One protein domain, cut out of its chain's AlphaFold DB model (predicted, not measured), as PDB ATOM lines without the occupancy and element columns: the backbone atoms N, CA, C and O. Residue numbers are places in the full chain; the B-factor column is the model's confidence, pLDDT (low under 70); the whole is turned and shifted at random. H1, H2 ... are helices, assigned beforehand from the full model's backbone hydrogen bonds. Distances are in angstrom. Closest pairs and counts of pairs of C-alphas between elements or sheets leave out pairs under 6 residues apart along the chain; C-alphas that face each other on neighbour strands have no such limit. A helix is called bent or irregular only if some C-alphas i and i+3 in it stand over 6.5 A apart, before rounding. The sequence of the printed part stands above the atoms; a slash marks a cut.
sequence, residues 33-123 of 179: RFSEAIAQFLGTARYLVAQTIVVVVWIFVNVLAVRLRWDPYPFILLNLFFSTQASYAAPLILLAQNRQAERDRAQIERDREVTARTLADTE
ATOM      1  N   ARG A  33     -12.972-118.948  33.003       80.19
ATOM      2  CA  ARG A  33     -13.822-119.311  34.134       80.19
ATOM      3  C   ARG A  33     -15.185-119.822  33.672       80.19
ATOM      4  O   ARG A  33     -15.717-120.749  34.272       80.19
ATOM      5  N   PHE A  34     -15.726-119.250  32.596       79.38
ATOM      6  CA  PHE A  34     -16.995-119.679  32.021       79.38
ATOM      7  C   PHE A  34     -16.916-121.084  31.407       79.38
ATOM      8  O   PHE A  34     -17.740-121.937  31.731       79.38
ATOM      9  N   SER A  35     -15.897-121.366  30.588       75.44
ATOM     10  CA  SER A  35     -15.681-122.707  30.027       75.44
ATOM     11  C   SER A  35     -15.450-123.766  31.105       75.44
ATOM     12  O   SER A  35     -15.999-124.858  31.000       75.44
ATOM     13  N   GLU A  36     -14.684-123.444  32.151       81.00
ATOM     14  CA  GLU A  36     -14.438-124.356  33.273       81.00
ATOM     15  C   GLU A  36     -15.733-124.702  34.021       81.00
ATOM     16  O   GLU A  36     -16.023-125.874  34.257       81.00
ATOM     17  N   ALA A  37     -16.559-123.694  34.320       80.56
ATOM     18  CA  ALA A  37     -17.851-123.896  34.967       80.56
ATOM     19  C   ALA A  37     -18.787-124.773  34.119       80.56
ATOM     20  O   ALA A  37     -19.478-125.639  34.651       80.56
ATOM     21  N   ILE A  38     -18.786-124.591  32.795       78.56
ATOM     22  CA  ILE A  38     -19.605-125.406  31.893       78.56
ATOM     23  C   ILE A  38     -19.080-126.837  31.784       78.56
ATOM     24  O   ILE A  38     -19.885-127.767  31.790       78.56
ATOM     25  N   ALA A  39     -17.762-127.036  31.727       81.12
ATOM     26  CA  ALA A  39     -17.168-128.370  31.711       81.12
ATOM     27  C   ALA A  39     -17.547-129.160  32.978       81.12
ATOM     28  O   ALA A  39     -17.981-130.309  32.891       81.12
ATOM     29  N   GLN A  40     -17.482-128.513  34.143       83.44
ATOM     30  CA  GLN A  40     -17.907-129.096  35.418       83.44
ATOM     31  C   GLN A  40     -19.419-129.376  35.455       83.44
ATOM     32  O   GLN A  40     -19.855-130.417  35.949       83.44
ATOM     33  N   PHE A  41     -20.230-128.475  34.897       82.00
ATOM     34  CA  PHE A  41     -21.685-128.611  34.867       82.00
ATOM     35  C   PHE A  41     -22.158-129.742  33.941       82.00
ATOM     36  O   PHE A  41     -22.928-130.603  34.369       82.00
ATOM     37  N   LEU A  42     -21.662-129.789  32.700       82.69
ATOM     38  CA  LEU A  42     -22.025-130.806  31.704       82.69
ATOM     39  C   LEU A  42     -21.441-132.191  32.024       82.69
ATOM     40  O   LEU A  42     -22.056-133.197  31.681       82.69
ATOM     41  N   GLY A  43     -20.287-132.256  32.699       78.88
ATOM     42  CA  GLY A  43     -19.653-133.511  33.118       78.88
ATOM     43  C   GLY A  43     -20.323-134.195  34.318       78.88
ATOM     44  O   GLY A  43     -19.961-135.314  34.674       78.88
ATOM     45  N   THR A  44     -21.305-133.550  34.954       90.62
ATOM     46  CA  THR A  44     -21.960-134.076  36.156       90.62
ATOM     47  C   THR A  44     -23.184-134.930  35.802       90.62
ATOM     48  O   THR A  44     -24.116-134.458  35.153       90.62
ATOM     49  N   ALA A  45     -23.277-136.157  36.335       89.62
ATOM     50  CA  ALA A  45     -24.421-137.062  36.112       89.62
ATOM     51  C   ALA A  45     -25.790-136.447  36.488       89.62
ATOM     52  O   ALA A  45     -26.815-136.751  35.879       89.62
ATOM     53  N   ARG A  46     -25.807-135.530  37.462       90.75
ATOM     54  CA  ARG A  46     -27.003-134.784  37.891       90.75
ATOM     55  C   ARG A  46     -27.600-133.918  36.779       90.75
ATOM     56  O   ARG A  46     -28.820-133.792  36.731       90.75
ATOM     57  N   TYR A  47     -26.774-133.339  35.901       90.38
ATOM     58  CA  TYR A  47     -27.258-132.522  34.785       90.38
ATOM     59  C   TYR A  47     -28.059-133.368  33.794       90.38
ATOM     60  O   TYR A  47     -29.171-132.995  33.433       90.38
ATOM     61  N   LEU A  48     -27.538-134.546  33.430       90.12
ATOM     62  CA  LEU A  48     -28.223-135.475  32.529       90.12
ATOM     63  C   LEU A  48     -29.584-135.901  33.090       90.12
ATOM     64  O   LEU A  48     -30.582-135.834  32.379       90.12
ATOM     65  N   VAL A  49     -29.649-136.253  34.378       94.62
ATOM     66  CA  VAL A  49     -30.913-136.624  35.040       94.62
ATOM     67  C   VAL A  49     -31.915-135.466  35.023       94.62
ATOM     68  O   VAL A  49     -33.072-135.664  34.654       94.62
ATOM     69  N   ALA A  50     -31.486-134.252  35.381       92.81
ATOM     70  CA  ALA A  50     -32.351-133.074  35.357       92.81
ATOM     71  C   ALA A  50     -32.863-132.766  33.937       92.81
ATOM     72  O   ALA A  50     -34.057-132.535  33.756       92.81
ATOM     73  N   GLN A  51     -31.990-132.834  32.927       91.00
ATOM     74  CA  GLN A  51     -32.345-132.636  31.521       91.00
ATOM     75  C   GLN A  51     -33.388-133.662  31.056       91.00
ATOM     76  O   GLN A  51     -34.377-133.291  30.426       91.00
ATOM     77  N   THR A  52     -33.215-134.944  31.395       92.19
ATOM     78  CA  THR A  52     -34.194-135.992  31.068       92.19
ATOM     79  C   THR A  52     -35.547-135.724  31.725       92.19
ATOM     80  O   THR A  52     -36.572-135.839  31.058       92.19
ATOM     81  N   ILE A  53     -35.570-135.317  32.999       95.38
ATOM     82  CA  ILE A  53     -36.816-134.966  33.698       95.38
ATOM     83  C   ILE A  53     -37.526-133.811  32.988       95.38
ATOM     84  O   ILE A  53     -38.727-133.901  32.748       95.38
ATOM     85  N   VAL A  54     -36.801-132.757  32.602       91.62
ATOM     86  CA  VAL A  54     -37.374-131.612  31.873       91.62
ATOM     87  C   VAL A  54     -38.020-132.058  30.561       91.62
ATOM     88  O   VAL A  54     -39.153-131.670  30.280       91.62
ATOM     89  N   VAL A  55     -37.347-132.914  29.787       89.56
ATOM     90  CA  VAL A  55     -37.884-133.455  28.526       89.56
ATOM     91  C   VAL A  55     -39.151-134.273  28.770       89.56
ATOM     92  O   VAL A  55     -40.150-134.086  28.079       89.56
ATOM     93  N   VAL A  56     -39.135-135.150  29.772       90.50
ATOM     94  CA  VAL A  56     -40.284-135.987  30.131       90.50
ATOM     95  C   VAL A  56     -41.473-135.126  30.563       90.50
ATOM     96  O   VAL A  56     -42.577-135.311  30.055       90.50
ATOM     97  N   VAL A  57     -41.253-134.144  31.442       90.25
ATOM     98  CA  VAL A  57     -42.289-133.196  31.884       90.25
ATOM     99  C   VAL A  57     -42.850-132.416  30.699       90.25
ATOM    100  O   VAL A  57     -44.066-132.266  30.595       90.25
ATOM    101  N   TRP A  58     -41.996-131.970  29.774       85.88
ATOM    102  CA  TRP A  58     -42.438-131.266  28.575       85.88
ATOM    103  C   TRP A  58     -43.355-132.134  27.714       85.88
ATOM    104  O   TRP A  58     -44.427-131.679  27.318       85.88
ATOM    105  N   ILE A  59     -42.977-133.394  27.474       84.19
ATOM    106  CA  ILE A  59     -43.810-134.358  26.743       84.19
ATOM    107  C   ILE A  59     -45.158-134.543  27.454       84.19
ATOM    108  O   ILE A  59     -46.199-134.470  26.804       84.19
ATOM    109  N   PHE A  60     -45.173-134.714  28.781       86.12
ATOM    110  CA  PHE A  60     -46.415-134.860  29.552       86.12
ATOM    111  C   PHE A  60     -47.331-133.634  29.453       86.12
ATOM    112  O   PHE A  60     -48.529-133.789  29.213       86.12
ATOM    113  N   VAL A  61     -46.783-132.423  29.603       83.81
ATOM    114  CA  VAL A  61     -47.538-131.167  29.449       83.81
ATOM    115  C   VAL A  61     -48.128-131.072  28.045       83.81
ATOM    116  O   VAL A  61     -49.299-130.734  27.896       83.81
ATOM    117  N   ASN A  62     -47.349-131.424  27.025       79.75
ATOM    118  CA  ASN A  62     -47.768-131.384  25.629       79.75
ATOM    119  C   ASN A  62     -48.931-132.349  25.345       79.75
ATOM    120  O   ASN A  62     -49.950-131.951  24.784       79.75
ATOM    121  N   VAL A  63     -48.822-133.592  25.831       76.69
ATOM    122  CA  VAL A  63     -49.859-134.628  25.704       76.69
ATOM    123  C   VAL A  63     -51.137-134.243  26.458       76.69
ATOM    124  O   VAL A  63     -52.239-134.449  25.951       76.69
ATOM    125  N   LEU A  64     -51.029-133.640  27.645       76.62
ATOM    126  CA  LEU A  64     -52.198-133.195  28.413       76.62
ATOM    127  C   LEU A  64     -52.861-131.952  27.788       76.62
ATOM    128  O   LEU A  64     -54.085-131.816  27.802       76.62
ATOM    129  N   ALA A  65     -52.060-131.081  27.173       70.44
ATOM    130  CA  ALA A  65     -52.501-129.896  26.441       70.44
ATOM    131  C   ALA A  65     -52.986-130.192  25.005       70.44
ATOM    132  O   ALA A  65     -53.315-129.259  24.268       70.44
ATOM    133  N   VAL A  66     -53.121-131.466  24.604       60.81
ATOM    134  CA  VAL A  66     -53.640-131.883  23.281       60.81
ATOM    135  C   VAL A  66     -55.007-131.268  22.963       60.81
ATOM    136  O   VAL A  66     -55.278-130.950  21.803       60.81
ATOM    137  N   ARG A  67     -55.853-131.008  23.973       61.25
ATOM    138  CA  ARG A  67     -57.147-130.322  23.776       61.25
ATOM    139  C   ARG A  67     -57.009-128.889  23.244       61.25
ATOM    140  O   ARG A  67     -57.936-128.412  22.600       61.25
ATOM    141  N   LEU A  68     -55.873-128.229  23.480       65.44
ATOM    142  CA  LEU A  68     -55.564-126.880  22.990       65.44
ATOM    143  C   LEU A  68     -54.737-126.893  21.686       65.44
ATOM    144  O   LEU A  68     -54.453-125.824  21.156       65.44
ATOM    145  N   ARG A  69     -54.357-128.072  21.157       64.50
ATOM    146  CA  ARG A  69     -53.512-128.248  19.949       64.50
ATOM    147  C   ARG A  69     -52.251-127.364  19.923       64.50
ATOM    148  O   ARG A  69     -51.835-126.923  18.858       64.50
ATOM    149  N   TRP A  70     -51.651-127.113  21.084       63.66
ATOM    150  CA  TRP A  70     -50.512-126.199  21.219       63.66
ATOM    151  C   TRP A  70     -49.263-126.676  20.449       63.66
ATOM    152  O   TRP A  70     -48.502-125.851  19.956       63.66
ATOM    153  N   ASP A  71     -49.072-127.994  20.298       71.50
ATOM    154  CA  ASP A  71     -47.986-128.593  19.501       71.50
ATOM    155  C   ASP A  71     -48.342-130.044  19.091       71.50
ATOM    156  O   ASP A  71     -48.026-131.000  19.797       71.50
ATOM    157  N   PRO A  72     -49.087-130.244  17.988       67.94
ATOM    158  CA  PRO A  72     -49.493-131.572  17.527       67.94
ATOM    159  C   PRO A  72     -48.292-132.467  17.178       67.94
ATOM    160  O   PRO A  72     -47.242-131.989  16.753       67.94
ATOM    161  N   TYR A  73     -48.459-133.789  17.296       62.03
ATOM    162  CA  TYR A  73     -47.458-134.770  16.851       62.03
ATOM    163  C   TYR A  73     -47.028-134.462  15.399       62.03
ATOM    164  O   TYR A  73     -47.915-134.392  14.541       62.03
ATOM    165  N   PRO A  74     -45.729-134.235  15.095       64.19
ATOM    166  CA  PRO A  74     -44.519-134.734  15.768       64.19
ATOM    167  C   PRO A  74     -43.719-133.694  16.603       64.19
ATOM    168  O   PRO A  74     -42.494-133.639  16.497       64.19
ATOM    169  N   PHE A  75     -44.378-132.877  17.438       78.75
ATOM    170  CA  PHE A  75     -43.750-131.940  18.397       78.75
ATOM    171  C   PHE A  75     -42.707-130.994  17.766       78.75
ATOM    172  O   PHE A  75     -41.502-131.065  18.045       78.75
ATOM    173  N   ILE A  76     -43.152-130.110  16.868       82.44
ATOM    174  CA  ILE A  76     -42.253-129.246  16.085       82.44
ATOM    175  C   ILE A  76     -41.485-128.262  16.973       82.44
ATOM    176  O   ILE A  76     -40.314-127.984  16.717       82.44
ATOM    177  N   LEU A  77     -42.111-127.775  18.046       83.19
ATOM    178  CA  LEU A  77     -41.499-126.792  18.940       83.19
ATOM    179  C   LEU A  77     -40.374-127.411  19.772       83.19
ATOM    180  O   LEU A  77     -39.318-126.797  19.936       83.19
ATOM    181  N   LEU A  78     -40.571-128.643  20.249       85.38
ATOM    182  CA  LEU A  78     -39.538-129.385  20.972       85.38
ATOM    183  C   LEU A  78     -38.339-129.679  20.064       85.38
ATOM    184  O   LEU A  78     -37.195-129.460  20.460       85.38
ATOM    185  N   ASN A  79     -38.595-130.109  18.828       86.31
ATOM    186  CA  ASN A  79     -37.538-130.348  17.849       86.31
ATOM    187  C   ASN A  79     -36.773-129.072  17.487       86.31
ATOM    188  O   ASN A  79     -35.543-129.097  17.384       86.31
ATOM    189  N   LEU A  80     -37.474-127.945  17.339       87.94
ATOM    190  CA  LEU A  80     -36.844-126.654  17.075       87.94
ATOM    191  C   LEU A  80     -35.924-126.254  18.233       87.94
ATOM    192  O   LEU A  80     -34.767-125.905  18.005       87.94
ATOM    193  N   PHE A  81     -36.403-126.386  19.473       89.56
ATOM    194  CA  PHE A  81     -35.615-126.079  20.664       89.56
ATOM    195  C   PHE A  81     -34.349-126.942  20.754       89.56
ATOM    196  O   PHE A  81     -33.256-126.408  20.941       89.56
ATOM    197  N   PHE A  82     -34.463-128.258  20.549       89.50
ATOM    198  CA  PHE A  82     -33.305-129.157  20.522       89.50
ATOM    199  C   PHE A  82     -32.323-128.839  19.394       89.50
ATOM    200  O   PHE A  82     -31.112-128.880  19.607       89.50
ATOM    201  N   SER A  83     -32.819-128.475  18.210       93.19
ATOM    202  CA  SER A  83     -31.964-128.106  17.077       93.19
ATOM    203  C   SER A  83     -31.142-126.854  17.388       93.19
ATOM    204  O   SER A  83     -29.932-126.823  17.157       93.19
ATOM    205  N   THR A  84     -31.766-125.836  17.984       92.06
ATOM    206  CA  THR A  84     -31.055-124.635  18.438       92.06
ATOM    207  C   THR A  84     -30.092-124.950  19.584       92.06
ATOM    208  O   THR A  84     -28.967-124.449  19.586       92.06
ATOM    209  N   GLN A  85     -30.487-125.815  20.526       93.38
ATOM    210  CA  GLN A  85     -29.638-126.232  21.644       93.38
ATOM    211  C   GLN A  85     -28.359-126.912  21.146       93.38
ATOM    212  O   GLN A  85     -27.267-126.530  21.565       93.38
ATOM    213  N   ALA A  86     -28.472-127.843  20.196       90.94
ATOM    214  CA  ALA A  86     -27.322-128.497  19.581       90.94
ATOM    215  C   ALA A  86     -26.442-127.500  18.806       90.94
ATOM    216  O   ALA A  86     -25.215-127.526  18.924       90.94
ATOM    217  N   SER A  87     -27.065-126.581  18.058       95.19
ATOM    218  CA  SER A  87     -26.355-125.570  17.268       95.19
ATOM    219  C   SER A  87     -25.531-124.605  18.128       95.19
ATOM    220  O   SER A  87     -24.424-124.254  17.727       95.19
ATOM    221  N   TYR A  88     -26.016-124.211  19.313       92.69
ATOM    222  CA  TYR A  88     -25.255-123.366  20.244       92.69
ATOM    223  C   TYR A  88     -24.264-124.161  21.109       92.69
ATOM    224  O   TYR A  88     -23.221-123.635  21.501       92.69
ATOM    225  N   ALA A  89     -24.536-125.441  21.376       89.88
ATOM    226  CA  ALA A  89     -23.614-126.297  22.115       89.88
ATOM    227  C   ALA A  89     -22.299-126.519  21.351       89.88
ATOM    228  O   ALA A  89     -21.230-126.436  21.949       89.88
ATOM    229  N   ALA A  90     -22.352-126.743  20.034       88.88
ATOM    230  CA  ALA A  90     -21.169-126.998  19.208       88.88
ATOM    231  C   ALA A  90     -20.054-125.925  19.320       88.88
ATOM    232  O   ALA A  90     -18.921-126.293  19.641       88.88
ATOM    233  N   PRO A  91     -20.313-124.616  19.115       87.69
ATOM    234  CA  PRO A  91     -19.279-123.589  19.248       87.69
ATOM    235  C   PRO A  91     -18.778-123.451  20.689       87.69
ATOM    236  O   PRO A  91     -17.588-123.223  20.905       87.69
ATOM    237  N   LEU A  92     -19.653-123.632  21.680       84.94
ATOM    238  CA  LEU A  92     -19.275-123.564  23.088       84.94
ATOM    239  C   LEU A  92     -18.336-124.716  23.473       84.94
ATOM    240  O   LEU A  92     -17.321-124.496  24.137       84.94
ATOM    241  N   ILE A  93     -18.642-125.930  23.013       87.06
ATOM    242  CA  ILE A  93     -17.798-127.113  23.200       87.06
ATOM    243  C   ILE A  93     -16.448-126.912  22.509       87.06
ATOM    244  O   ILE A  93     -15.419-127.171  23.126       87.06
ATOM    245  N   LEU A  94     -16.429-126.404  21.272       87.31
ATOM    246  CA  LEU A  94     -15.189-126.126  20.537       87.31
ATOM    247  C   LEU A  94     -14.288-125.143  21.294       87.31
ATOM    248  O   LEU A  94     -13.074-125.323  21.365       87.31
ATOM    249  N   LEU A  95     -14.878-124.120  21.905       83.31
ATOM    250  CA  LEU A  95     -14.132-123.171  22.720       83.31
ATOM    251  C   LEU A  95     -13.569-123.809  24.000       83.31
ATOM    252  O   LEU A  95     -12.414-123.561  24.347       83.31
ATOM    253  N   ALA A  96     -14.349-124.652  24.685       83.94
ATOM    254  CA  ALA A  96     -13.863-125.409  25.839       83.94
ATOM    255  C   ALA A  96     -12.716-126.360  25.448       83.94
ATOM    256  O   ALA A  96     -11.708-126.435  26.153       83.94
ATOM    257  N   GLN A  97     -12.820-127.010  24.285       86.44
ATOM    258  CA  GLN A  97     -11.775-127.872  23.729       86.44
ATOM    259  C   GLN A  97     -10.499-127.096  23.389       86.44
ATOM    260  O   GLN A  97      -9.413-127.548  23.743       86.44
ATOM    261  N   ASN A  98     -10.599-125.911  22.773       85.25
ATOM    262  CA  ASN A  98      -9.430-125.070  22.491       85.25
ATOM    263  C   ASN A  98      -8.667-124.716  23.771       85.25
ATOM    264  O   ASN A  98      -7.442-124.805  23.806       85.25
ATOM    265  N   ARG A  99      -9.386-124.390  24.851       83.50
ATOM    266  CA  ARG A  99      -8.766-124.117  26.152       83.50
ATOM    267  C   ARG A  99      -8.117-125.344  26.776       83.50
ATOM    268  O   ARG A  99      -7.057-125.228  27.387       83.50
ATOM    269  N   GLN A 100      -8.758-126.501  26.665       84.94
ATOM    270  CA  GLN A 100      -8.179-127.743  27.157       84.94
ATOM    271  C   GLN A 100      -6.887-128.063  26.395       84.94
ATOM    272  O   GLN A 100      -5.855-128.259  27.025       84.94
ATOM    273  N   ALA A 101      -6.892-127.932  25.066       87.94
ATOM    274  CA  ALA A 101      -5.704-128.106  24.237       87.94
ATOM    275  C   ALA A 101      -4.580-127.104  24.564       87.94
ATOM    276  O   ALA A 101      -3.403-127.459  24.511       87.94
ATOM    277  N   GLU A 102      -4.902-125.854  24.911       88.06
ATOM    278  CA  GLU A 102      -3.911-124.876  25.386       88.06
ATOM    279  C   GLU A 102      -3.263-125.302  26.709       88.06
ATOM    280  O   GLU A 102      -2.037-125.246  26.837       88.06
ATOM    281  N   ARG A 103      -4.061-125.770  27.679       87.88
ATOM    282  CA  ARG A 103      -3.544-126.301  28.951       87.88
ATOM    283  C   ARG A 103      -2.693-127.546  28.735       87.88
ATOM    284  O   ARG A 103      -1.601-127.617  29.293       87.88
ATOM    285  N   ASP A 104      -3.153-128.470  27.897       91.56
ATOM    286  CA  ASP A 104      -2.440-129.707  27.576       91.56
ATOM    287  C   ASP A 104      -1.080-129.398  26.938       91.56
ATOM    288  O   ASP A 104      -0.062-129.964  27.329       91.56
ATOM    289  N   ARG A 105      -1.019-128.422  26.021       93.50
ATOM    290  CA  ARG A 105       0.250-127.945  25.446       93.50
ATOM    291  C   ARG A 105       1.182-127.359  26.502       93.50
ATOM    292  O   ARG A 105       2.362-127.694  26.511       93.50
ATOM    293  N   ALA A 106       0.670-126.509  27.393       92.75
ATOM    294  CA  ALA A 106       1.475-125.930  28.468       92.75
ATOM    295  C   ALA A 106       1.994-127.003  29.440       92.75
ATOM    296  O   ALA A 106       3.115-126.901  29.932       92.75
ATOM    297  N   GLN A 107       1.195-128.037  29.709       94.81
ATOM    298  CA  GLN A 107       1.601-129.169  30.535       94.81
ATOM    299  C   GLN A 107       2.689-130.006  29.852       94.81
ATOM    300  O   GLN A 107       3.679-130.324  30.503       94.81
ATOM    301  N   ILE A 108       2.550-130.296  28.555       96.19
ATOM    302  CA  ILE A 108       3.571-131.004  27.765       96.19
ATOM    303  C   ILE A 108       4.896-130.235  27.767       96.19
ATOM    304  O   ILE A 108       5.955-130.840  27.903       96.19
ATOM    305  N   GLU A 109       4.857-128.911  27.628       96.12
ATOM    306  CA  GLU A 109       6.081-128.108  27.615       96.12
ATOM    307  C   GLU A 109       6.797-128.130  28.971       96.12
ATOM    308  O   GLU A 109       8.006-128.345  29.026       96.12
ATOM    309  N   ARG A 110       6.052-128.016  30.079       96.50
ATOM    310  CA  ARG A 110       6.634-128.180  31.421       96.50
ATOM    311  C   ARG A 110       7.210-129.575  31.633       96.50
ATOM    312  O   ARG A 110       8.276-129.707  32.220       96.50
ATOM    313  N   ASP A 111       6.517-130.608  31.166       96.50
ATOM    314  CA  ASP A 111       6.979-131.991  31.299       96.50
ATOM    315  C   ASP A 111       8.295-132.221  30.537       96.50
ATOM    316  O   ASP A 111       9.218-132.859  31.048       96.50
ATOM    317  N   ARG A 112       8.442-131.605  29.356       96.62
ATOM    318  CA  ARG A 112       9.705-131.595  28.605       96.62
ATOM    319  C   ARG A 112      10.825-130.898  29.365       96.62
ATOM    320  O   ARG A 112      11.927-131.440  29.423       96.62
ATOM    321  N   GLU A 113      10.561-129.733  29.951       96.94
ATOM    322  CA  GLU A 113      11.550-128.995  30.746       96.94
ATOM    323  C   GLU A 113      12.002-129.804  31.971       96.94
ATOM    324  O   GLU A 113      13.200-129.960  32.218       96.94
ATOM    325  N   VAL A 114      11.050-130.393  32.701       97.25
ATOM    326  CA  VAL A 114      11.328-131.255  33.857       97.25
ATOM    327  C   VAL A 114      12.121-132.492  33.442       97.25
ATOM    328  O   VAL A 114      13.095-132.846  34.109       97.25
ATOM    329  N   THR A 115      11.761-133.128  32.327       97.31
ATOM    330  CA  THR A 115      12.478-134.296  31.800       97.31
ATOM    331  C   THR A 115      13.911-133.937  31.412       97.31
ATOM    332  O   THR A 115      14.844-134.642  31.792       97.31
ATOM    333  N   ALA A 116      14.108-132.816  30.710       96.62
ATOM    334  CA  ALA A 116      15.433-132.338  30.330       96.62
ATOM    335  C   ALA A 116      16.305-132.047  31.560       96.62
ATOM    336  O   ALA A 116      17.468-132.450  31.604       96.62
ATOM    337  N   ARG A 117      15.732-131.413  32.591       96.81
ATOM    338  CA  ARG A 117      16.425-131.169  33.861       96.81
ATOM    339  C   ARG A 117      16.777-132.470  34.581       96.81
ATOM    340  O   ARG A 117      17.909-132.634  35.011       96.81
ATOM    341  N   THR A 118      15.841-133.412  34.650       96.50
ATOM    342  CA  THR A 118      16.054-134.716  35.299       96.50
ATOM    343  C   THR A 118      17.161-135.512  34.609       96.50
ATOM    344  O   THR A 118      17.982-136.142  35.277       96.50
ATOM    345  N   LEU A 119      17.221-135.463  33.274       97.50
ATOM    346  CA  LEU A 119      18.303-136.069  32.502       97.50
ATOM    347  C   LEU A 119      19.656-135.430  32.854       97.50
ATOM    348  O   LEU A 119      20.611-136.153  33.123       97.50
ATOM    349  N   ALA A 120      19.725-134.095  32.892       96.75
ATOM    350  CA  ALA A 120      20.945-133.368  33.237       96.75
ATOM    351  C   ALA A 120      21.415-133.662  34.673       96.75
ATOM    352  O   ALA A 120      22.598-133.926  34.884       96.75
ATOM    353  N   ASP A 121      20.495-133.688  35.640       96.50
ATOM    354  CA  ASP A 121      20.790-134.029  37.036       96.50
ATOM    355  C   ASP A 121      21.302-135.476  37.145       96.50
ATOM    356  O   ASP A 121      22.274-135.752  37.845       96.50
ATOM    357  N   THR A 122      20.706-136.406  36.391       96.75
ATOM    358  CA  THR A 122      21.152-137.807  36.346       96.75
ATOM    359  C   THR A 122      22.553-137.932  35.746       96.75
ATOM    360  O   THR A 122      23.389-138.659  36.282       96.75
ATOM    361  N   GLU A 123      22.840-137.220  34.655       96.69
ATOM    362  CA  GLU A 123      24.168-137.215  34.039       96.69
ATOM    363  C   GLU A 123      25.219-136.604  34.975       96.69
ATOM    364  O   GLU A 123      26.325-137.134  35.102       96.69
TER     365      GLU A 123
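This is residues 33 to 123 of the 179 residues of the protein "DUF1003 domain-containing protein" of Euzebyaceae bacterium (UniProt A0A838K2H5). A long, narrow, open frame: H2 runs out, the chain folds back through residues 69 to 75, and the much longer H3 returns, with short H1 bridging toward H3's middle. Residues 101 to 123 of H3 stick out as a free arm. The 91 printed residues hold three named helices, H1, H2, H3, and no named strand: all helix, extended, radius of gyration of the C-alphas 22.9 A, spans 82 by 23 by 20 A.

H1, residues 33 to 42, touches H3, residues 76 to 123, whose residues 92 to 96 alone take part; the closest C-alphas, Ser 35 and Ala 96, are 5.3 A apart. They run opposite ways at a steep tilt of 68 degrees, only just short of about perpendicular. H1 and H2, residues 45 to 68, are close but not clearly touching, C-alphas of Phe 41 and Tyr 47 being closest at 6.8 A. H2 and H3 are only just apart, at 8.4 A. Each O i to N i+4 pair is within hydrogen-bond range in H1, 18 of 20 in H2 and 42 of 44 in H3.

H1 begins at C-alpha 33 (-13.822, -119.311, 34.134). H2, 35.3 A long, has a kink of 26 degrees near residue 62 and is irregular: C-alphas 64 and 67 are 7.4 A apart. H3, 69.3 A, ends at C-alpha 123 (24.168, -137.215, 34.039).

The farthest C-alphas, Arg 67 and Glu 123, are 82.2 A apart. The printed part has no cut and no long link. Residues 66 to 70 and 72 to 74 have pLDDT under 70.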